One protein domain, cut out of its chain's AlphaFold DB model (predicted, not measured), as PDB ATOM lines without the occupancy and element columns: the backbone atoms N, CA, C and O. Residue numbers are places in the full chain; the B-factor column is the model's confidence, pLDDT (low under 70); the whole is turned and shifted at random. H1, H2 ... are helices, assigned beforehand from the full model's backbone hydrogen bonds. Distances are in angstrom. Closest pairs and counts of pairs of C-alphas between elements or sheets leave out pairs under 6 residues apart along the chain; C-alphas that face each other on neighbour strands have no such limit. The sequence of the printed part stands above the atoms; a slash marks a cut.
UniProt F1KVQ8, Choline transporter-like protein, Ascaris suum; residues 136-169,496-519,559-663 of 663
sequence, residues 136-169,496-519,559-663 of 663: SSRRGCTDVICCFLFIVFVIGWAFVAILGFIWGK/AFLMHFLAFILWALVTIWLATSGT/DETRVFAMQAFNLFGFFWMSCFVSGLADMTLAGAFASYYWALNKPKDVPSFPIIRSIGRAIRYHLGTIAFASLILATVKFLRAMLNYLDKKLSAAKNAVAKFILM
ATOM      1  N   SER A 136      15.726  22.978  11.917       65.38
ATOM      2  CA  SER A 136      15.910  22.333  13.225       65.38
ATOM      3  C   SER A 136      16.575  20.956  13.212       65.38
ATOM      4  O   SER A 136      16.839  20.422  14.290       65.38
ATOM      5  N   SER A 137      16.865  20.388  12.037       71.56
ATOM      6  CA  SER A 137      17.496  19.068  11.898       71.56
ATOM      7  C   SER A 137      19.018  19.099  12.087       71.56
ATOM      8  O   SER A 137      19.707  19.971  11.550       71.56
ATOM      9  N   ARG A 138      19.565  18.101  12.799       74.75
ATOM     10  CA  ARG A 138      21.007  17.793  12.762       74.75
ATOM     11  C   ARG A 138      21.390  17.268  11.374       74.75
ATOM     12  O   ARG A 138      20.711  16.401  10.833       74.75
ATOM     13  N   ARG A 139      22.480  17.791  10.805       79.88
ATOM     14  CA  ARG A 139      22.975  17.434   9.465       79.88
ATOM     15  C   ARG A 139      24.439  17.006   9.540       79.88
ATOM     16  O   ARG A 139      25.207  17.609  10.284       79.88
ATOM     17  N   GLY A 140      24.794  15.980   8.771       85.56
ATOM     18  CA  GLY A 140      26.178  15.576   8.509       85.56
ATOM     19  C   GLY A 140      26.642  16.063   7.135       85.56
ATOM     20  O   GLY A 140      25.812  16.427   6.301       85.56
ATOM     21  N   CYS A 141      27.956  16.087   6.913       90.06
ATOM     22  CA  CYS A 141      28.527  16.400   5.604       90.06
ATOM     23  C   CYS A 141      28.329  15.226   4.635       90.06
ATOM     24  O   CYS A 141      28.531  14.074   5.016       90.06
ATOM     25  N   THR A 142      27.963  15.518   3.391       90.94
ATOM     26  CA  THR A 142      27.820  14.533   2.314       90.94
ATOM     27  C   THR A 142      29.071  14.509   1.431       90.94
ATOM     28  O   THR A 142      29.696  15.545   1.197       90.94
ATOM     29  N   ASP A 143      29.447  13.313   0.965       91.88
ATOM     30  CA  ASP A 143      30.519  13.067  -0.016       91.88
ATOM     31  C   ASP A 143      31.872  13.731   0.321       91.88
ATOM     32  O   ASP A 143      32.486  14.421  -0.496       91.88
ATOM     33  N   VAL A 144      32.361  13.522   1.550       93.38
ATOM     34  CA  VAL A 144      33.584  14.163   2.077       93.38
ATOM     35  C   VAL A 144      34.827  13.874   1.221       93.38
ATOM     36  O   VAL A 144      35.652  14.765   1.031       93.38
ATOM     37  N   ILE A 145      34.946  12.672   0.648       94.56
ATOM     38  CA  ILE A 145      36.068  12.299  -0.236       94.56
ATOM     39  C   ILE A 145      36.068  13.162  -1.505       94.56
ATOM     40  O   ILE A 145      37.106  13.684  -1.901       94.56
ATOM     41  N   CYS A 146      34.899  13.375  -2.109       93.94
ATOM     42  CA  CYS A 146      34.758  14.220  -3.295       93.94
ATOM     43  C   CYS A 146      35.083  15.687  -2.985       93.94
ATOM     44  O   CYS A 146      35.692  16.373  -3.803       93.94
ATOM     45  N   CYS A 147      34.730  16.154  -1.782       93.94
ATOM     46  CA  CYS A 147      35.141  17.468  -1.290       93.94
ATOM     47  C   CYS A 147      36.672  17.577  -1.192       93.94
ATOM     48  O   CYS A 147      37.253  18.548  -1.671       93.94
ATOM     49  N   PHE A 148      37.337  16.562  -0.632       95.38
ATOM     50  CA  PHE A 148      38.798  16.523  -0.543       95.38
ATOM     51  C   PHE A 148      39.460  16.527  -1.928       95.38
ATOM     52  O   PHE A 148      40.366  17.324  -2.161       95.38
ATOM     53  N   LEU A 149      38.968  15.717  -2.871       95.19
ATOM     54  CA  LEU A 149      39.456  15.706  -4.256       95.19
ATOM     55  C   LEU A 149      39.330  17.078  -4.925       95.19
ATOM     56  O   LEU A 149      40.255  17.518  -5.606       95.19
ATOM     57  N   PHE A 150      38.217  17.776  -4.705       95.62
ATOM     58  CA  PHE A 150      38.027  19.128  -5.220       95.62
ATOM     59  C   PHE A 150      39.007  20.129  -4.601       95.62
ATOM     60  O   PHE A 150      39.577  20.942  -5.320       95.62
ATOM     61  N   ILE A 151      39.269  20.048  -3.294       95.69
ATOM     62  CA  ILE A 151      40.271  20.898  -2.633       95.69
ATOM     63  C   ILE A 151      41.669  20.631  -3.204       95.69
ATOM     64  O   ILE A 151      42.372  21.579  -3.545       95.69
ATOM     65  N   VAL A 152      42.060  19.362  -3.361       96.69
ATOM     66  CA  VAL A 152      43.341  18.981  -3.981       96.69
ATOM     67  C   VAL A 152      43.441  19.532  -5.402       96.69
ATOM     68  O   VAL A 152      44.470  20.093  -5.773       96.69
ATOM     69  N   PHE A 153      42.363  19.438  -6.181       96.00
ATOM     70  CA  PHE A 153      42.312  20.007  -7.521       96.00
ATOM     71  C   PHE A 153      42.486  21.530  -7.515       96.00
ATOM     72  O   PHE A 153      43.293  22.048  -8.280       96.00
ATOM     73  N   VAL A 154      41.783  22.250  -6.635       95.44
ATOM     74  CA  VAL A 154      41.905  23.712  -6.503       95.44
ATOM     75  C   VAL A 154      43.325  24.112  -6.094       95.44
ATOM     76  O   VAL A 154      43.850  25.086  -6.627       95.44
ATOM     77  N   ILE A 155      43.980  23.348  -5.212       96.62
ATOM     78  CA  ILE A 155      45.393  23.556  -4.857       96.62
ATOM     79  C   ILE A 155      46.294  23.336  -6.076       96.62
ATOM     80  O   ILE A 155      47.161  24.164  -6.346       96.62
ATOM     81  N   GLY A 156      46.075  22.267  -6.848       95.62
ATOM     82  CA  GLY A 156      46.805  22.020  -8.095       95.62
ATOM     83  C   GLY A 156      46.595  23.131  -9.130       95.62
ATOM     84  O   GLY A 156      47.542  23.564  -9.782       95.62
ATOM     85  N   TRP A 157      45.375  23.654  -9.242       95.62
ATOM     86  CA  TRP A 157      45.044  24.773 -10.125       95.62
ATOM     87  C   TRP A 157      45.706  26.078  -9.680       95.62
ATOM     88  O   TRP A 157      46.279  26.782 -10.510       95.62
ATOM     89  N   ALA A 158      45.737  26.352  -8.374       95.31
ATOM     90  CA  ALA A 158      46.488  27.469  -7.809       95.31
ATOM     91  C   ALA A 158      48.004  27.313  -8.022       95.31
ATOM     92  O   ALA A 158      48.677  28.287  -8.343       95.31
ATOM     93  N   PHE A 159      48.547  26.099  -7.906       95.44
ATOM     94  CA  PHE A 159      49.957  25.824  -8.188       95.44
ATOM     95  C   PHE A 159      50.308  26.110  -9.654       95.44
ATOM     96  O   PHE A 159      51.276  26.816  -9.922       95.44
ATOM     97  N   VAL A 160      49.487  25.647 -10.602       94.50
ATOM     98  CA  VAL A 160      49.656  25.965 -12.031       94.50
ATOM     99  C   VAL A 160      49.549  27.471 -12.284       94.50
ATOM    100  O   VAL A 160      50.338  28.014 -13.055       94.50
ATOM    101  N   ALA A 161      48.630  28.165 -11.606       94.00
ATOM    102  CA  ALA A 161      48.543  29.619 -11.676       94.00
ATOM    103  C   ALA A 161      49.843  30.285 -11.201       94.00
ATOM    104  O   ALA A 161      50.373  31.138 -11.905       94.00
ATOM    105  N   ILE A 162      50.395  29.866 -10.056       94.19
ATOM    106  CA  ILE A 162      51.662  30.384  -9.513       94.19
ATOM    107  C   ILE A 162      52.823  30.139 -10.482       94.19
ATOM    108  O   ILE A 162      53.593  31.061 -10.737       94.19
ATOM    109  N   LEU A 163      52.934  28.944 -11.069       92.00
ATOM    110  CA  LEU A 163      53.944  28.667 -12.098       92.00
ATOM    111  C   LEU A 163      53.783  29.592 -13.311       92.00
ATOM    112  O   LEU A 163      54.765  30.151 -13.797       92.00
ATOM    113  N   GLY A 164      52.542  29.814 -13.752       90.00
ATOM    114  CA  GLY A 164      52.216  30.791 -14.785       90.00
ATOM    115  C   GLY A 164      52.631  32.215 -14.408       90.00
ATOM    116  O   GLY A 164      53.141  32.924 -15.262       90.00
ATOM    117  N   PHE A 165      52.483  32.631 -13.148       90.38
ATOM    118  CA  PHE A 165      52.926  33.951 -12.684       90.38
ATOM    119  C   PHE A 165      54.449  34.094 -12.607       90.38
ATOM    120  O   PHE A 165      54.972  35.162 -12.908       90.38
ATOM    121  N   ILE A 166      55.166  33.040 -12.208       89.06
ATOM    122  CA  ILE A 166      56.631  33.072 -12.089       89.06
ATOM    123  C   ILE A 166      57.290  33.072 -13.473       89.06
ATOM    124  O   ILE A 166      58.294  33.750 -13.678       89.06
ATOM    125  N   TRP A 167      56.748  32.302 -14.420       86.19
ATOM    126  CA  TRP A 167      57.335  32.147 -15.756       86.19
ATOM    127  C   TRP A 167      56.703  33.043 -16.821       86.19
ATOM    128  O   TRP A 167      57.298  33.256 -17.875       86.19
ATOM    129  N   GLY A 168      55.488  33.529 -16.584       84.88
ATOM    130  CA  GLY A 168      54.738  34.359 -17.515       84.88
ATOM    131  C   GLY A 168      55.246  35.789 -17.531       84.88
ATOM    132  O   GLY A 168      55.366  36.436 -16.495       84.88
ATOM    133  N   LYS A 169      55.499  36.305 -18.733       82.94
ATOM    134  CA  LYS A 169      55.830  37.714 -18.961       82.94
ATOM    135  C   LYS A 169      54.754  38.347 -19.846       82.94
ATOM    136  O   LYS A 169      54.924  38.405 -21.066       82.94
ATOM    137  N   ALA A 496      24.965  34.387  -8.798       89.81
ATOM    138  CA  ALA A 496      25.472  33.305  -9.641       89.81
ATOM    139  C   ALA A 496      26.267  33.835 -10.847       89.81
ATOM    140  O   ALA A 496      27.312  33.276 -11.184       89.81
ATOM    141  N   PHE A 497      25.814  34.925 -11.471       89.31
ATOM    142  CA  PHE A 497      26.521  35.592 -12.563       89.31
ATOM    143  C   PHE A 497      27.881  36.138 -12.113       89.31
ATOM    144  O   PHE A 497      28.883  35.867 -12.768       89.31
ATOM    145  N   LEU A 498      27.946  36.833 -10.971       91.69
ATOM    146  CA  LEU A 498      29.203  37.357 -10.422       91.69
ATOM    147  C   LEU A 498      30.219  36.241 -10.143       91.69
ATOM    148  O   LEU A 498      31.397  36.392 -10.457       91.69
ATOM    149  N   MET A 499      29.769  35.100  -9.617       92.81
ATOM    150  CA  MET A 499      30.635  33.938  -9.385       92.81
ATOM    151  C   MET A 499      31.153  33.319 -10.693       92.81
ATOM    152  O   MET A 499      32.321  32.942 -10.771       92.81
ATOM    153  N   HIS A 500      30.324  33.247 -11.740       94.25
ATOM    154  CA  HIS A 500      30.769  32.800 -13.067       94.25
ATOM    155  C   HIS A 500      31.745  33.784 -13.711       94.25
ATOM    156  O   HIS A 500      32.743  33.364 -14.292       94.25
ATOM    157  N   PHE A 501      31.478  35.083 -13.591       91.44
ATOM    158  CA  PHE A 501      32.356  36.129 -14.098       91.44
ATOM    159  C   PHE A 501      33.722  36.094 -13.403       91.44
ATOM    160  O   PHE A 501      34.750  36.147 -14.071       91.44
ATOM    161  N   LEU A 502      33.747  35.893 -12.081       94.25
ATOM    162  CA  LEU A 502      34.981  35.672 -11.332       94.25
ATOM    163  C   LEU A 502      35.731  34.425 -11.823       94.25
ATOM    164  O   LEU A 502      36.935  34.498 -12.057       94.25
ATOM    165  N   ALA A 503      35.038  33.300 -12.021       94.50
ATOM    166  CA  ALA A 503      35.656  32.085 -12.555       94.50
ATOM    167  C   ALA A 503      36.247  32.304 -13.960       94.50
ATOM    168  O   ALA A 503      37.340  31.817 -14.247       94.50
ATOM    169  N   PHE A 504      35.559  33.069 -14.813       94.19
ATOM    170  CA  PHE A 504      36.047  33.448 -16.138       94.19
ATOM    171  C   PHE A 504      37.285  34.348 -16.066       94.19
ATOM    172  O   PHE A 504      38.258  34.074 -16.762       94.19
ATOM    173  N   ILE A 505      37.293  35.371 -15.200       93.19
ATOM    174  CA  ILE A 505      38.467  36.233 -14.993       93.19
ATOM    175  C   ILE A 505      39.660  35.412 -14.508       93.19
ATOM    176  O   ILE A 505      40.741  35.530 -15.077       93.19
ATOM    177  N   LEU A 506      39.477  34.571 -13.485       93.38
ATOM    178  CA  LEU A 506      40.553  33.733 -12.948       93.38
ATOM    179  C   LEU A 506      41.134  32.824 -14.032       93.38
ATOM    180  O   LEU A 506      42.346  32.795 -14.226       93.38
ATOM    181  N   TRP A 507      40.275  32.144 -14.792       96.06
ATOM    182  CA  TRP A 507      40.710  31.315 -15.911       96.06
ATOM    183  C   TRP A 507      41.440  32.118 -16.994       96.06
ATOM    184  O   TRP A 507      42.490  31.677 -17.464       96.06
ATOM    185  N   ALA A 508      40.920  33.284 -17.388       91.12
ATOM    186  CA  ALA A 508      41.509  34.118 -18.433       91.12
ATOM    187  C   ALA A 508      42.877  34.668 -18.009       91.12
ATOM    188  O   ALA A 508      43.819  34.624 -18.796       91.12
ATOM    189  N   LEU A 509      43.016  35.111 -16.756       91.94
ATOM    190  CA  LEU A 509      44.299  35.530 -16.193       91.94
ATOM    191  C   LEU A 509      45.300  34.375 -16.235       91.94
ATOM    192  O   LEU A 509      46.354  34.516 -16.850       91.94
ATOM    193  N   VAL A 510      44.958  33.211 -15.681       93.56
ATOM    194  CA  VAL A 510      45.855  32.044 -15.709       93.56
ATOM    195  C   VAL A 510      46.207  31.653 -17.147       93.56
ATOM    196  O   VAL A 510      47.365  31.376 -17.436       93.56
ATOM    197  N   THR A 511      45.246  31.717 -18.074       91.69
ATOM    198  CA  THR A 511      45.468  31.445 -19.502       91.69
ATOM    199  C   THR A 511      46.479  32.411 -20.104       91.69
ATOM    200  O   THR A 511      47.391  31.957 -20.785       91.69
ATOM    201  N   ILE A 512      46.343  33.719 -19.862       88.44
ATOM    202  CA  ILE A 512      47.249  34.746 -20.397       88.44
ATOM    203  C   ILE A 512      48.659  34.552 -19.840       88.44
ATOM    204  O   ILE A 512      49.613  34.528 -20.610       88.44
ATOM    205  N   TRP A 513      48.801  34.374 -18.527       89.94
ATOM    206  CA  TRP A 513      50.106  34.192 -17.887       89.94
ATOM    207  C   TRP A 513      50.785  32.879 -18.306       89.94
ATOM    208  O   TRP A 513      51.974  32.865 -18.616       89.94
ATOM    209  N   LEU A 514      50.030  31.785 -18.438       90.19
ATOM    210  CA  LEU A 514      50.551  30.536 -19.004       90.19
ATOM    211  C   LEU A 514      50.903  30.679 -20.489       90.19
ATOM    212  O   LEU A 514      51.932  30.175 -20.925       90.19
ATOM    213  N   ALA A 515      50.081  31.376 -21.276       84.94
ATOM    214  CA  ALA A 515      50.332  31.599 -22.699       84.94
ATOM    215  C   ALA A 515      51.541  32.509 -22.930       84.94
ATOM    216  O   ALA A 515      52.127  32.473 -24.010       84.94
ATOM    217  N   THR A 516      51.914  33.317 -21.932       83.81
ATOM    218  CA  THR A 516      53.131  34.126 -21.961       83.81
ATOM    219  C   THR A 516      54.343  33.454 -21.314       83.81
ATOM    220  O   THR A 516      55.443  33.993 -21.425       83.81
ATOM    221  N   SER A 517      54.192  32.262 -20.727       85.69
ATOM    222  CA  SER A 517      55.297  31.549 -20.077       85.69
ATOM    223  C   SER A 517      56.372  31.114 -21.073       85.69
ATOM    224  O   SER A 517      56.069  30.571 -22.132       85.69
ATOM    225  N   GLY A 518      57.636  31.394 -20.777       81.69
ATOM    226  CA  GLY A 518      58.757  31.053 -21.651       81.69
ATOM    227  C   GLY A 518      60.086  31.547 -21.096       81.69
ATOM    228  O   GLY A 518      60.120  32.391 -20.201       81.69
ATOM    229  N   THR A 519      61.179  31.006 -21.625       81.88
ATOM    230  CA  THR A 519      62.540  31.421 -21.274       81.88
ATOM    231  C   THR A 519      63.109  32.321 -22.360       81.88
ATOM    232  O   THR A 519      63.187  31.933 -23.528       81.88
ATOM    233  N   ASP A 559      58.611  25.301 -24.137       82.81
ATOM    234  CA  ASP A 559      58.225  23.896 -24.188       82.81
ATOM    235  C   ASP A 559      56.721  23.816 -24.480       82.81
ATOM    236  O   ASP A 559      55.882  23.839 -23.573       82.81
ATOM    237  N   GLU A 560      56.397  23.754 -25.772       82.25
ATOM    238  CA  GLU A 560      55.023  23.701 -26.280       82.25
ATOM    239  C   GLU A 560      54.205  22.571 -25.636       82.25
ATOM    240  O   GLU A 560      53.020  22.744 -25.356       82.25
ATOM    241  N   THR A 561      54.828  21.431 -25.313       85.25
ATOM    242  CA  THR A 561      54.125  20.276 -24.729       85.25
ATOM    243  C   THR A 561      53.694  20.560 -23.293       85.25
ATOM    244  O   THR A 561      52.551  20.292 -22.912       85.25
ATOM    245  N   ARG A 562      54.591  21.135 -22.482       86.56
ATOM    246  CA  ARG A 562      54.292  21.486 -21.082       86.56
ATOM    247  C   ARG A 562      53.277  22.614 -20.991       86.56
ATOM    248  O   ARG A 562      52.340  22.521 -20.195       86.56
ATOM    249  N   VAL A 563      53.443  23.659 -21.802       87.06
ATOM    250  CA  VAL A 563      52.509  24.793 -21.845       87.06
ATOM    251  C   VAL A 563      51.130  24.314 -22.290       87.06
ATOM    252  O   VAL A 563      50.137  24.642 -21.639       87.06
ATOM    253  N   PHE A 564      51.053  23.461 -23.314       87.31
ATOM    254  CA  PHE A 564      49.792  22.866 -23.753       87.31
ATOM    255  C   PHE A 564      49.116  22.039 -22.650       87.31
ATOM    256  O   PHE A 564      47.922  22.215 -22.401       87.31
ATOM    257  N   ALA A 565      49.860  21.186 -21.940       90.31
ATOM    258  CA  ALA A 565      49.314  20.386 -20.841       90.31
ATOM    259  C   ALA A 565      48.764  21.262 -19.697       90.31
ATOM    260  O   ALA A 565      47.660  21.020 -19.203       90.31
ATOM    261  N   MET A 566      49.490  22.318 -19.310       92.56
ATOM    262  CA  MET A 566      49.035  23.274 -18.293       92.56
ATOM    263  C   MET A 566      47.801  24.064 -18.749       92.56
ATOM    264  O   MET A 566      46.881  24.270 -17.957       92.56
ATOM    265  N   GLN A 567      47.731  24.450 -20.026       91.31
ATOM    266  CA  GLN A 567      46.557  25.112 -20.606       91.31
ATOM    267  C   GLN A 567      45.334  24.187 -20.653       91.31
ATOM    268  O   GLN A 567      44.228  24.611 -20.314       91.31
ATOM    269  N   ALA A 568      45.518  22.912 -21.006       91.00
ATOM    270  CA  ALA A 568      44.448  21.916 -20.986       91.00
ATOM    271  C   ALA A 568      43.916  21.688 -19.561       91.00
ATOM    272  O   ALA A 568      42.702  21.662 -19.350       91.00
ATOM    273  N   PHE A 569      44.810  21.597 -18.571       94.56
ATOM    274  CA  PHE A 569      44.435  21.501 -17.160       94.56
ATOM    275  C   PHE A 569      43.695  22.755 -16.670       94.56
ATOM    276  O   PHE A 569      42.659  22.642 -16.015       94.56
ATOM    277  N   ASN A 570      44.166  23.951 -17.039       95.38
ATOM    278  CA  ASN A 570      43.498  25.216 -16.727       95.38
ATOM    279  C   ASN A 570      42.087  25.294 -17.346       95.38
ATOM    280  O   ASN A 570      41.134  25.702 -16.682       95.38
ATOM    281  N   LEU A 571      41.928  24.846 -18.596       93.81
ATOM    282  CA  LEU A 571      40.631  24.772 -19.274       93.81
ATOM    283  C   LEU A 571      39.679  23.776 -18.595       93.81
ATOM    284  O   LEU A 571      38.498  24.075 -18.407       93.81
ATOM    285  N   PHE A 572      40.181  22.607 -18.192       95.94
ATOM    286  CA  PHE A 572      39.397  21.661 -17.401       95.94
ATOM    287  C   PHE A 572      38.968  22.275 -16.059       95.94
ATOM    288  O   PHE A 572      37.802  22.156 -15.673       95.94
ATOM    289  N   GLY A 573      39.865  23.010 -15.394       95.44
ATOM    290  CA  GLY A 573      39.562  23.757 -14.173       95.44
ATOM    291  C   GLY A 573      38.446  24.776 -14.353       95.44
ATOM    292  O   GLY A 573      37.540  24.835 -13.522       95.44
ATOM    293  N   PHE A 574      38.422  25.495 -15.475       95.94
ATOM    294  CA  PHE A 574      37.316  26.390 -15.807       95.94
ATOM    295  C   PHE A 574      35.977  25.659 -15.939       95.94
ATOM    296  O   PHE A 574      34.983  26.093 -15.348       95.94
ATOM    297  N   PHE A 575      35.928  24.529 -16.654       96.12
ATOM    298  CA  PHE A 575      34.692  23.748 -16.762       96.12
ATOM    299  C   PHE A 575      34.228  23.208 -15.409       96.12
ATOM    300  O   PHE A 575      33.036  23.301 -15.100       96.12
ATOM    301  N   TRP A 576      35.149  22.693 -14.589       97.19
ATOM    302  CA  TRP A 576      34.812  22.177 -13.266       97.19
ATOM    303  C   TRP A 576      34.305  23.284 -12.343       97.19
ATOM    304  O   TRP A 576      33.219  23.145 -11.776       97.19
ATOM    305  N   MET A 577      34.999  24.419 -12.274       96.12
ATOM    306  CA  MET A 577      34.561  25.574 -11.486       96.12
ATOM    307  C   MET A 577      33.219  26.132 -11.971       96.12
ATOM    308  O   MET A 577      32.347  26.408 -11.151       96.12
ATOM    309  N   SER A 578      32.992  26.235 -13.282       95.75
ATOM    310  CA  SER A 578      31.714  26.701 -13.839       95.75
ATOM    311  C   SER A 578      30.552  25.763 -13.482       95.75
ATOM    312  O   SER A 578      29.505  26.211 -13.002       95.75
ATOM    313  N   CYS A 579      30.735  24.450 -13.647       97.12
ATOM    314  CA  CYS A 579      29.738  23.458 -13.246       97.12
ATOM    315  C   CYS A 579      29.521  23.440 -11.727       97.12
ATOM    316  O   CYS A 579      28.391  23.254 -11.277       97.12
ATOM    317  N   PHE A 580      30.569  23.670 -10.935       97.12
ATOM    318  CA  PHE A 580      30.485  23.764  -9.480       97.12
ATOM    319  C   PHE A 580      29.665  24.979  -9.038       97.12
ATOM    320  O   PHE A 580      28.772  24.838  -8.205       97.12
ATOM    321  N   VAL A 581      29.908  26.158  -9.625       96.75
ATOM    322  CA  VAL A 581      29.131  27.378  -9.343       96.75
ATOM    323  C   VAL A 581      27.658  27.182  -9.709       96.75
ATOM    324  O   VAL A 581      26.785  27.548  -8.922       96.75
ATOM    325  N   SER A 582      27.371  26.561 -10.857       95.94
ATOM    326  CA  SER A 582      25.998  26.219 -11.263       95.94
ATOM    327  C   SER A 582      25.333  25.256 -10.270       95.94
ATOM    328  O   SER A 582      24.242  25.531  -9.777       95.94
ATOM    329  N   GLY A 583      26.022  24.179  -9.877       96.50
ATOM    330  CA  GLY A 583      25.502  23.223  -8.895       96.50
ATOM    331  C   GLY A 583      25.286  23.835  -7.506       96.50
ATOM    332  O   GLY A 583      24.300  23.526  -6.834       96.50
ATOM    333  N   LEU A 584      26.159  24.754  -7.078       96.00
ATOM    334  CA  LEU A 584      25.977  25.524  -5.847       96.00
ATOM    335  C   LEU A 584      24.740  26.424  -5.931       96.00
ATOM    336  O   LEU A 584      24.004  26.542  -4.944       96.00
ATOM    337  N   ALA A 585      24.493  27.037  -7.090       95.44
ATOM    338  CA  ALA A 585      23.319  27.865  -7.327       95.44
ATOM    339  C   ALA A 585      22.018  27.049  -7.237       95.44
ATOM    340  O   ALA A 585      21.122  27.402  -6.462       95.44
ATOM    341  N   ASP A 586      21.959  25.915  -7.933       95.25
ATOM    342  CA  ASP A 586      20.797  25.020  -7.941       95.25
ATOM    343  C   ASP A 586      20.508  24.448  -6.546       95.25
ATOM    344  O   ASP A 586      19.376  24.520  -6.058       95.25
ATOM    345  N   MET A 587      21.539  23.959  -5.846       95.12
ATOM    346  CA  MET A 587      21.413  23.440  -4.478       95.12
ATOM    347  C   MET A 587      20.933  24.522  -3.501       95.12
ATOM    348  O   MET A 587      20.109  24.265  -2.616       95.12
ATOM    349  N   THR A 588      21.418  25.754  -3.666       95.31
ATOM    350  CA  THR A 588      21.002  26.893  -2.843       95.31
ATOM    351  C   THR A 588      19.522  27.207  -3.041       95.31
ATOM    352  O   THR A 588      18.791  27.322  -2.049       95.31
ATOM    353  N   LEU A 589      19.061  27.327  -4.288       93.75
ATOM    354  CA  LEU A 589      17.656  27.606  -4.589       93.75
ATOM    355  C   LEU A 589      16.756  26.472  -4.100       93.75
ATOM    356  O   LEU A 589      15.785  26.733  -3.387       93.75
ATOM    357  N   ALA A 590      17.124  25.220  -4.380       93.69
ATOM    358  CA  ALA A 590      16.399  24.049  -3.902       93.69
ATOM    359  C   ALA A 590      16.266  24.060  -2.372       93.69
ATOM    360  O   ALA A 590      15.177  23.869  -1.826       93.69
ATOM    361  N   GLY A 591      17.349  24.364  -1.653       91.94
ATOM    362  CA  GLY A 591      17.338  24.426  -0.197       91.94
ATOM    363  C   GLY A 591      16.535  25.594   0.392       91.94
ATOM    364  O   GLY A 591      16.039  25.456   1.519       91.94
ATOM    365  N   ALA A 592      16.381  26.700  -0.344       92.75
ATOM    366  CA  ALA A 592      15.557  27.845   0.038       92.75
ATOM    367  C   ALA A 592      14.071  27.564  -0.221       92.75
ATOM    368  O   ALA A 592      13.255  27.730   0.688       92.75
ATOM    369  N   PHE A 593      13.713  27.039  -1.396       92.00
ATOM    370  CA  PHE A 593      12.334  26.651  -1.701       92.00
ATOM    371  C   PHE A 593      11.847  25.490  -0.836       92.00
ATOM    372  O   PHE A 593      10.704  25.508  -0.388       92.00
ATOM    373  N   ALA A 594      12.717  24.542  -0.484       90.56
ATOM    374  CA  ALA A 594      12.387  23.510   0.495       90.56
ATOM    375  C   ALA A 594      12.021  24.112   1.865       90.56
ATOM    376  O   ALA A 594      11.116  23.614   2.532       90.56
ATOM    377  N   SER A 595      12.667  25.208   2.285       88.25
ATOM    378  CA  SER A 595      12.307  25.885   3.541       88.25
ATOM    379  C   SER A 595      10.925  26.547   3.493       88.25
ATOM    380  O   SER A 595      10.242  26.568   4.513       88.25
ATOM    381  N   TYR A 596      10.493  27.016   2.318       89.25
ATOM    382  CA  TYR A 596       9.132  27.509   2.088       89.25
ATOM    383  C   TYR A 596       8.112  26.369   2.009       89.25
ATOM    384  O   TYR A 596       7.048  26.444   2.622       89.25
ATOM    385  N   TYR A 597       8.442  25.291   1.295       88.31
ATOM    386  CA  TYR A 597       7.564  24.136   1.115       88.31
ATOM    387  C   TYR A 597       7.172  23.508   2.461       88.31
ATOM    388  O   TYR A 597       5.986  23.302   2.727       88.31
ATOM    389  N   TRP A 598       8.161  23.290   3.335       86.88
ATOM    390  CA  TRP A 598       7.977  22.684   4.658       86.88
ATOM    391  C   TRP A 598       7.528  23.665   5.756       86.88
ATOM    392  O   TRP A 598       7.356  23.249   6.900       86.88
ATOM    393  N   ALA A 599       7.316  24.946   5.443       85.31
ATOM    394  CA  ALA A 599       6.676  25.885   6.364       85.31
ATOM    395  C   ALA A 599       5.160  25.609   6.400       85.31
ATOM    396  O   ALA A 599       4.505  25.640   5.358       85.31
ATOM    397  N   LEU A 600       4.577  25.325   7.569       80.06
ATOM    398  CA  LEU A 600       3.132  25.073   7.667       80.06
ATOM    399  C   LEU A 600       2.342  26.381   7.591       80.06
ATOM    400  O   LEU A 600       1.466  26.507   6.736       80.06
ATOM    401  N   ASN A 601       2.708  27.377   8.401       80.75
ATOM    402  CA  ASN A 601       2.078  28.694   8.399       80.75
ATOM    403  C   ASN A 601       2.916  29.684   7.582       80.75
ATOM    404  O   ASN A 601       3.845  30.311   8.093       80.75
ATOM    405  N   LYS A 602       2.597  29.849   6.295       83.62
ATOM    406  CA  LYS A 602       3.231  30.875   5.450       83.62
ATOM    407  C   LYS A 602       2.580  32.249   5.695       83.62
ATOM    408  O   LYS A 602       1.357  32.306   5.785       83.62
ATOM    409  N   PRO A 603       3.346  33.355   5.784       76.25
ATOM    410  CA  PRO A 603       4.809  33.453   5.697       76.25
ATOM    411  C   PRO A 603       5.546  33.304   7.045       76.25
ATOM    412  O   PRO A 603       6.772  33.316   7.059       76.25
ATOM    413  N   LYS A 604       4.836  33.167   8.173       78.00
ATOM    414  CA  LYS A 604       5.405  33.238   9.537       78.00
ATOM    415  C   LYS A 604       6.478  32.177   9.841       78.00
ATOM    416  O   LYS A 604       7.451  32.486  10.517       78.00
ATOM    417  N   ASP A 605       6.331  30.964   9.312       79.75
ATOM    418  CA  ASP A 605       7.237  29.829   9.564       79.75
ATOM    419  C   ASP A 605       8.402  29.741   8.549       79.75
ATOM    420  O   ASP A 605       9.213  28.802   8.582       79.75
ATOM    421  N   VAL A 606       8.492  30.698   7.616       84.31
ATOM    422  CA  VAL A 606       9.591  30.791   6.646       84.31
ATOM    423  C   VAL A 606      10.779  31.484   7.323       84.31
ATOM    424  O   VAL A 606      10.621  32.569   7.882       84.31
ATOM    425  N   PRO A 607      11.989  30.895   7.302       82.06
ATOM    426  CA  PRO A 607      13.138  31.494   7.968       82.06
ATOM    427  C   PRO A 607      13.536  32.826   7.321       82.06
ATOM    428  O   PRO A 607      13.572  32.938   6.097       82.06
ATOM    429  N   SER A 608      13.933  33.804   8.139       84.00
ATOM    430  CA  SER A 608      14.515  35.060   7.654       84.00
ATOM    431  C   SER A 608      15.767  34.789   6.812       84.00
ATOM    432  O   SER A 608      16.619  33.986   7.207       84.00
ATOM    433  N   PHE A 609      15.883  35.471   5.670       87.69
ATOM    434  CA  PHE A 609      16.966  35.297   4.690       87.69
ATOM    435  C   PHE A 609      17.173  33.826   4.263       87.69
ATOM    436  O   PHE A 609      18.253  33.253   4.459       87.69
ATOM    437  N   PRO A 610      16.152  33.189   3.662       90.19
ATOM    438  CA  PRO A 610      16.170  31.758   3.351       90.19
ATOM    439  C   PRO A 610      17.278  31.382   2.357       90.19
ATOM    440  O   PRO A 610      17.863  30.308   2.485       90.19
ATOM    441  N   ILE A 611      17.627  32.276   1.422       93.19
ATOM    442  CA  ILE A 611      18.719  32.072   0.458       93.19
ATOM    443  C   ILE A 611      20.073  31.999   1.173       93.19
ATOM    444  O   ILE A 611      20.766  31.001   1.035       93.19
ATOM    445  N   ILE A 612      20.424  32.991   2.001       91.88
ATOM    446  CA  ILE A 612      21.719  33.032   2.708       91.88
ATOM    447  C   ILE A 612      21.881  31.811   3.620       91.88
ATOM    448  O   ILE A 612      22.925  31.155   3.624       91.88
ATOM    449  N   ARG A 613      20.823  31.441   4.355       90.31
ATOM    450  CA  ARG A 613      20.830  30.226   5.185       90.31
ATOM    451  C   ARG A 613      20.984  28.953   4.351       90.31
ATOM    452  O   ARG A 613      21.618  28.001   4.806       90.31
ATOM    453  N   SER A 614      20.408  28.923   3.149       93.62
ATOM    454  CA  SER A 614      20.557  27.807   2.216       93.62
ATOM    455  C   SER A 614      21.980  27.711   1.656       93.62
ATOM    456  O   SER A 614      22.546  26.622   1.691       93.62
ATOM    457  N   ILE A 615      22.604  28.834   1.271       94.19
ATOM    458  CA  ILE A 615      24.022  28.893   0.861       94.19
ATOM    459  C   ILE A 615      24.911  28.336   1.972       94.19
ATOM    460  O   ILE A 615      25.715  27.438   1.736       94.19
ATOM    461  N   GLY A 616      24.730  28.811   3.209       92.12
ATOM    462  CA  GLY A 616      25.517  28.344   4.352       92.12
ATOM    463  C   GLY A 616      25.374  26.838   4.594       92.12
ATOM    464  O   GLY A 616      26.353  26.161   4.903       92.12
ATOM    465  N   ARG A 617      24.171  26.281   4.398       91.31
ATOM    466  CA  ARG A 617      23.946  24.829   4.452       91.31
ATOM    467  C   ARG A 617      24.610  24.090   3.290       91.31
ATOM    468  O   ARG A 617      25.192  23.036   3.528       91.31
ATOM    469  N   ALA A 618      24.512  24.614   2.070       93.75
ATOM    470  CA  ALA A 618      25.114  24.013   0.885       93.75
ATOM    471  C   ALA A 618      26.640  23.940   1.030       93.75
ATOM    472  O   ALA A 618      27.214  22.867   0.868       93.75
ATOM    473  N   ILE A 619      27.275  25.037   1.455       93.00
ATOM    474  CA  ILE A 619      28.727  25.106   1.650       93.00
ATOM    475  C   ILE A 619      29.183  24.219   2.812       93.00
ATOM    476  O   ILE A 619      30.183  23.519   2.697       93.00
ATOM    477  N   ARG A 620      28.461  24.220   3.939       91.62
ATOM    478  CA  ARG A 620      28.891  23.480   5.135       91.62
ATOM    479  C   ARG A 620      28.674  21.973   5.034       91.62
ATOM    480  O   ARG A 620      29.486  21.225   5.563       91.62
ATOM    481  N   TYR A 621      27.571  21.539   4.426       90.94
ATOM    482  CA  TYR A 621      27.150  20.136   4.473       90.94
ATOM    483  C   TYR A 621      27.143  19.439   3.114       90.94
ATOM    484  O   TYR A 621      27.229  18.220   3.097       90.94
ATOM    485  N   HIS A 622      27.045  20.161   1.995       94.31
ATOM    486  CA  HIS A 622      26.808  19.558   0.675       94.31
ATOM    487  C   HIS A 622      27.863  19.913  -0.379       94.31
ATOM    488  O   HIS A 622      27.671  19.625  -1.560       94.31
ATOM    489  N   LEU A 623      28.996  20.493   0.033       94.31
ATOM    490  CA  LEU A 623      30.079  20.875  -0.877       94.31
ATOM    491  C   LEU A 623      30.619  19.674  -1.666       94.31
ATOM    492  O   LEU A 623      30.859  19.790  -2.863       94.31
ATOM    493  N   GLY A 624      30.750  18.513  -1.013       94.81
ATOM    494  CA  GLY A 624      31.232  17.280  -1.636       94.81
ATOM    495  C   GLY A 624      30.312  16.757  -2.735       94.81
ATOM    496  O   GLY A 624      30.780  16.405  -3.814       94.81
ATOM    497  N   THR A 625      28.998  16.775  -2.500       96.06
ATOM    498  CA  THR A 625      28.002  16.355  -3.500       96.06
ATOM    499  C   THR A 625      28.022  17.278  -4.712       96.06
ATOM    500  O   THR A 625      27.990  16.810  -5.849       96.06
ATOM    501  N   ILE A 626      28.120  18.593  -4.475       97.19
ATOM    502  CA  ILE A 626      28.220  19.590  -5.547       97.19
ATOM    503  C   ILE A 626      29.505  19.364  -6.352       97.19
ATOM    504  O   ILE A 626      29.449  19.352  -7.578       97.19
ATOM    505  N   ALA A 627      30.634  19.128  -5.677       96.56
ATOM    506  CA  ALA A 627      31.922  18.839  -6.305       96.56
ATOM    507  C   ALA A 627      31.910  17.563  -7.157       96.56
ATOM    508  O   ALA A 627      32.460  17.552  -8.258       96.56
ATOM    509  N   PHE A 628      31.271  16.498  -6.671       96.25
ATOM    510  CA  PHE A 628      31.145  15.245  -7.410       96.25
ATOM    511  C   PHE A 628      30.268  15.404  -8.656       96.25
ATOM    512  O   PHE A 628      30.672  15.033  -9.758       96.25
ATOM    513  N   ALA A 629      29.088  16.011  -8.503       96.31
ATOM    514  CA  ALA A 629      28.182  16.249  -9.622       96.31
ATOM    515  C   ALA A 629      28.819  17.161 -10.683       96.31
ATOM    516  O   ALA A 629      28.706  16.902 -11.884       96.31
ATOM    517  N   SER A 630      29.534  18.206 -10.256       97.50
ATOM    518  CA  SER A 630      30.211  19.115 -11.176       97.50
ATOM    519  C   SER A 630      31.395  18.472 -11.892       97.50
ATOM    520  O   SER A 630      31.615  18.801 -13.055       97.50
ATOM    521  N   LEU A 631      32.105  17.529 -11.261       96.69
ATOM    522  CA  LEU A 631      33.202  16.782 -11.885       96.69
ATOM    523  C   LEU A 631      32.718  15.949 -13.079       96.69
ATOM    524  O   LEU A 631      33.335  15.965 -14.147       96.69
ATOM    525  N   ILE A 632      31.585  15.256 -12.922       96.25
ATOM    526  CA  ILE A 632      30.985  14.453 -13.999       96.25
ATOM    527  C   ILE A 632      30.616  15.360 -15.178       96.25
ATOM    528  O   ILE A 632      31.019  15.107 -16.316       96.25
ATOM    529  N   LEU A 633      29.901  16.457 -14.909       95.88
ATOM    530  CA  LEU A 633      29.495  17.409 -15.946       95.88
ATOM    531  C   LEU A 633      30.697  18.065 -16.638       95.88
ATOM    532  O   LEU A 633      30.686  18.231 -17.858       95.88
ATOM    533  N   ALA A 634      31.735  18.419 -15.884       96.56
ATOM    534  CA  ALA A 634      32.947  19.027 -16.420       96.56
ATOM    535  C   ALA A 634      33.711  18.075 -17.338       96.56
ATOM    536  O   ALA A 634      34.136  18.485 -18.415       96.56
ATOM    537  N   THR A 635      33.810  16.799 -16.962       95.56
ATOM    538  CA  THR A 635      34.449  15.762 -17.785       95.56
ATOM    539  C   THR A 635      33.739  15.618 -19.129       95.56
ATOM    540  O   THR A 635      34.383  15.671 -20.175       95.56
ATOM    541  N   VAL A 636      32.404  15.538 -19.131       95.25
ATOM    542  CA  VAL A 636      31.617  15.463 -20.374       95.25
ATOM    543  C   VAL A 636      31.795  16.723 -21.231       95.25
ATOM    544  O   VAL A 636      31.979  16.625 -22.445       95.25
ATOM    545  N   LYS A 637      31.781  17.917 -20.622       92.50
ATOM    546  CA  LYS A 637      32.002  19.184 -21.343       92.50
ATOM    547  C   LYS A 637      33.401  19.272 -21.949       92.50
ATOM    548  O   LYS A 637      33.531  19.710 -23.091       92.50
ATOM    549  N   PHE A 638      34.419  18.837 -21.216       91.62
ATOM    550  CA  PHE A 638      35.801  18.822 -21.683       91.62
ATOM    551  C   PHE A 638      35.984  17.856 -22.858       91.62
ATOM    552  O   PHE A 638      36.514  18.258 -23.892       91.62
ATOM    553  N   LEU A 639      35.447  16.635 -22.761       91.75
ATOM    554  CA  LEU A 639      35.461  15.669 -23.866       91.75
ATOM    555  C   LEU A 639      34.763  16.224 -25.112       91.75
ATOM    556  O   LEU A 639      35.308  16.145 -26.210       91.75
ATOM    557  N   ARG A 640      33.601  16.866 -24.951       89.69
ATOM    558  CA  ARG A 640      32.900  17.513 -26.069       89.69
ATOM    559  C   ARG A 640      33.727  18.636 -26.700       89.69
ATOM    560  O   ARG A 640      33.753  18.760 -27.920       89.69
ATOM    561  N   ALA A 641      34.409  19.445 -25.889       85.75
ATOM    562  CA  ALA A 641      35.291  20.497 -26.387       85.75
ATOM    563  C   ALA A 641      36.477  19.921 -27.183       85.75
ATOM    564  O   ALA A 641      36.794  20.439 -28.253       85.75
ATOM    565  N   MET A 642      37.081  18.827 -26.707       84.88
ATOM    566  CA  MET A 642      38.154  18.127 -27.419       84.88
ATOM    567  C   MET A 642      37.677  17.529 -28.744       84.88
ATOM    568  O   MET A 642      38.327  17.740 -29.764       84.88
ATOM    569  N   LEU A 643      36.538  16.830 -28.757       84.94
ATOM    570  CA  LEU A 643      35.978  16.245 -29.980       84.94
ATOM    571  C   LEU A 643      35.663  17.323 -31.023       84.94
ATOM    572  O   LEU A 643      36.042  17.175 -32.178       84.94
ATOM    573  N   ASN A 644      35.087  18.455 -30.609       83.12
ATOM    574  CA  ASN A 644      34.842  19.589 -31.504       83.12
ATOM    575  C   ASN A 644      36.138  20.214 -32.047       83.12
ATOM    576  O   ASN A 644      36.170  20.714 -33.170       83.12
ATOM    577  N   TYR A 645      37.206  20.244 -31.245       79.38
ATOM    578  CA  TYR A 645      38.511  20.718 -31.704       79.38
ATOM    579  C   TYR A 645      39.111  19.768 -32.746       79.38
ATOM    580  O   TYR A 645      39.590  20.220 -33.787       79.38
ATOM    581  N   LEU A 646      39.044  18.460 -32.484       82.31
ATOM    582  CA  LEU A 646      39.487  17.429 -33.416       82.31
ATOM    583  C   LEU A 646      38.684  17.479 -34.715       82.31
ATOM    584  O   LEU A 646      39.295  17.449 -35.775       82.31
ATOM    585  N   ASP A 647      37.364  17.648 -34.646       80.00
ATOM    586  CA  ASP A 647      36.503  17.795 -35.823       80.00
ATOM    587  C   ASP A 647      36.935  18.973 -36.703       80.00
ATOM    588  O   ASP A 647      37.164  18.812 -37.899       80.00
ATOM    589  N   LYS A 648      37.200  20.141 -36.109       73.44
ATOM    590  CA  LYS A 648      37.701  21.308 -36.855       73.44
ATOM    591  C   LYS A 648      39.086  21.104 -37.468       73.44
ATOM    592  O   LYS A 648      39.367  21.658 -38.524       73.44
ATOM    593  N   LYS A 649      39.973  20.358 -36.805       72.44
ATOM    594  CA  LYS A 649      41.313  20.039 -37.329       72.44
ATOM    595  C   LYS A 649      41.259  18.974 -38.424       72.44
ATOM    596  O   LYS A 649      42.049  19.026 -39.365       72.44
ATOM    597  N   LEU A 650      40.352  18.014 -38.291       71.75
ATOM    598  CA  LEU A 650      40.198  16.872 -39.187       71.75
ATOM    599  C   LEU A 650      39.250  17.161 -40.351       71.75
ATOM    600  O   LEU A 650      39.314  16.443 -41.338       71.75
ATOM    601  N   SER A 651      38.441  18.221 -40.309       64.50
ATOM    602  CA  SER A 651      37.601  18.645 -41.439       64.50
ATOM    603  C   SER A 651      38.423  19.061 -42.668       64.50
ATOM    604  O   SER A 651      37.944  18.935 -43.795       64.50
ATOM    605  N   ALA A 652      39.683  19.465 -42.468       62.31
ATOM    606  CA  ALA A 652      40.664  19.672 -43.535       62.31
ATOM    607  C   ALA A 652      41.207  18.351 -44.128       62.31
ATOM    608  O   ALA A 652      41.676  18.325 -45.267       62.31
ATOM    609  N   ALA A 653      41.132  17.242 -43.386       59.31
ATOM    610  CA  ALA A 653      41.567  15.922 -43.828       59.31
ATOM    611  C   ALA A 653      40.383  15.139 -44.428       59.31
ATOM    612  O   ALA A 653      39.395  14.847 -43.761       59.31
ATOM    613  N   LYS A 654      40.478  14.732 -45.700       59.12
ATOM    614  CA  LYS A 654      39.419  14.003 -46.435       59.12
ATOM    615  C   LYS A 654      39.242  12.529 -46.001       59.12
ATOM    616  O   LYS A 654      38.958  11.672 -46.835       59.12
ATOM    617  N   ASN A 655      39.409  12.197 -44.721       70.69
ATOM    618  CA  ASN A 655      39.317  10.818 -44.231       70.69
ATOM    619  C   ASN A 655      37.886  10.472 -43.790       70.69
ATOM    620  O   ASN A 655      37.396  10.958 -42.771       70.69
ATOM    621  N   ALA A 656      37.228   9.579 -44.535       70.81
ATOM    622  CA  ALA A 656      35.835   9.180 -44.306       70.81
ATOM    623  C   ALA A 656      35.591   8.528 -42.928       70.81
ATOM    624  O   ALA A 656      34.567   8.787 -42.304       70.81
ATOM    625  N   VAL A 657      36.547   7.736 -42.424       69.25
ATOM    626  CA  VAL A 657      36.443   7.068 -41.110       69.25
ATOM    627  C   VAL A 657      36.512   8.075 -39.958       69.25
ATOM    628  O   VAL A 657      35.736   7.982 -39.014       69.25
ATOM    629  N   ALA A 658      37.391   9.079 -40.054       62.38
ATOM    630  CA  ALA A 658      37.466  10.151 -39.062       62.38
ATOM    631  C   ALA A 658      36.161  10.960 -39.035       62.38
ATOM    632  O   ALA A 658      35.625  11.228 -37.966       62.38
ATOM    633  N   LYS A 659      35.600  11.256 -40.214       63.91
ATOM    634  CA  LYS A 659      34.321  11.961 -40.350       63.91
ATOM    635  C   LYS A 659      33.132  11.172 -39.781       63.91
ATOM    636  O   LYS A 659      32.212  11.786 -39.266       63.91
ATOM    637  N   PHE A 660      33.161   9.837 -39.841       69.44
ATOM    638  CA  PHE A 660      32.128   8.979 -39.243       69.44
ATOM    639  C   PHE A 660      32.220   8.895 -37.712       69.44
ATOM    640  O   PHE A 660      31.197   8.817 -37.054       69.44
ATOM    641  N   ILE A 661      33.427   8.921 -37.134       66.50
ATOM    642  CA  ILE A 661      33.622   8.882 -35.670       66.50
ATOM    643  C   ILE A 661      33.300  10.239 -35.008       66.50
ATOM    644  O   ILE A 661      32.977  10.287 -33.823       66.50
ATOM    645  N   LEU A 662      33.421  11.338 -35.757       60.78
ATOM    646  CA  LEU A 662      33.199  12.708 -35.278       60.78
ATOM    647  C   LEU A 662      31.751  13.209 -35.439       60.78
ATOM    648  O   LEU A 662      31.410  14.237 -34.850       60.78
ATOM    649  N   MET A 663      30.931  12.508 -36.227       54.25
ATOM    650  CA  MET A 663      29.504  12.786 -36.447       54.25
ATOM    651  C   MET A 663      28.650  12.021 -35.438       54.25
ATOM    652  O   MET A 663      27.672  12.623 -34.937       54.25
TER     653      MET A 663
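This is residues 136 to 169, 496 to 519 and 559 to 663 of the 663 residues of the protein "Choline transporter-like protein" of Ascaris suum (UniProt F1KVQ8). A long helix, H3, runs through the middle; H2 lies side by side with part of it, H1 slants past these two, and H5 crosses H3 with its earlier turns and then runs on away from it, to where the short helix H6 folds back on its end. Near the other end of H3 the chain turns back through residues 598 to 609, and H4 packs across H3 there; the outline of the whole is elongated. The printed part has 163 residues with six named helices, H1 to H6 in order along the chain, and no named strand; the class is all helix. It is loose, with a radius of gyration of the C-alphas of 20.6 A, and spans 67 by 43 by 28 A.

H3, residues 560 to 597, is the hub and touches four other helices. H2, residues 496 to 515, touches it at a shallow tilt of 8 degrees, opposite ways; the closest C-alphas, of Trp 507 and Phe 574, are 6.0 A apart. H1, residues 144 to 167, touches H3 with residues 157 to 160 alone, at a steep tilt of 41 degrees, closest at the C-alphas of Trp 157 and Asn 570, 6.8 A apart. H1 also touches H2 with residues 161 to 167 alone, where the C-alphas of Gly 164 and Leu 514 are closest, at 4.5 A. H1, H2 and H3 form a bundle, each touching the other two. H5, residues 623 to 650, touches residues 572 to 587 of H3 at a steep tilt of 44 degrees, closest at the C-alphas of Trp 576 and Ala 634, 4.8 A apart. The beginning of H5, residues 623 to 628, touches H1; the C-alphas of Cys 147 and Gly 624 are closest, at 3.9 A. H4, residues 610 to 621, touches residues 584 to 595 of H3 at a steep tilt of 53 degrees, closest at the C-alphas of Thr 588 and Ser 614, 5.2 A apart. H6, residues 656 to 662, forms a helical hairpin with H5, at a shallow tilt of 21 degrees; the C-alphas of Asp 647 and Leu 662 are closest, at 6.1 A. H2 and H5 are apart. In H1 to H6 every O i to N i+4 pair is within hydrogen-bond range.

H3 measures 54.8 A from C-alpha 560 at (55.023, 23.701, -26.280) to C-alpha 597 at (7.564, 24.136, 1.115). H5 measures 39.8 A, H1 34.7 A and H2 28.1 A. H1 begins at C-alpha 144, (33.584, 14.163, 2.077), and H6 ends at C-alpha 662, (33.199, 12.708, -35.278).

The C-alphas farthest apart are those of Lys 604 and Lys 654, at 68.3 A. Residues 170 to 495 are not printed, with 32.1 A between C-alphas 169 and 496; residues 520 to 558 are not printed either, with 9.2 A between C-alphas 519 and 559. The link from H3 to H4 is long, with 12 residues; those from H4 to H5 and from H5 to H6 are tight. Residues 652 to 657 stand free. The mean pLDDT of the printed part is 88.3; residues 136, 651 to 654 and 657 to 663 are under 70.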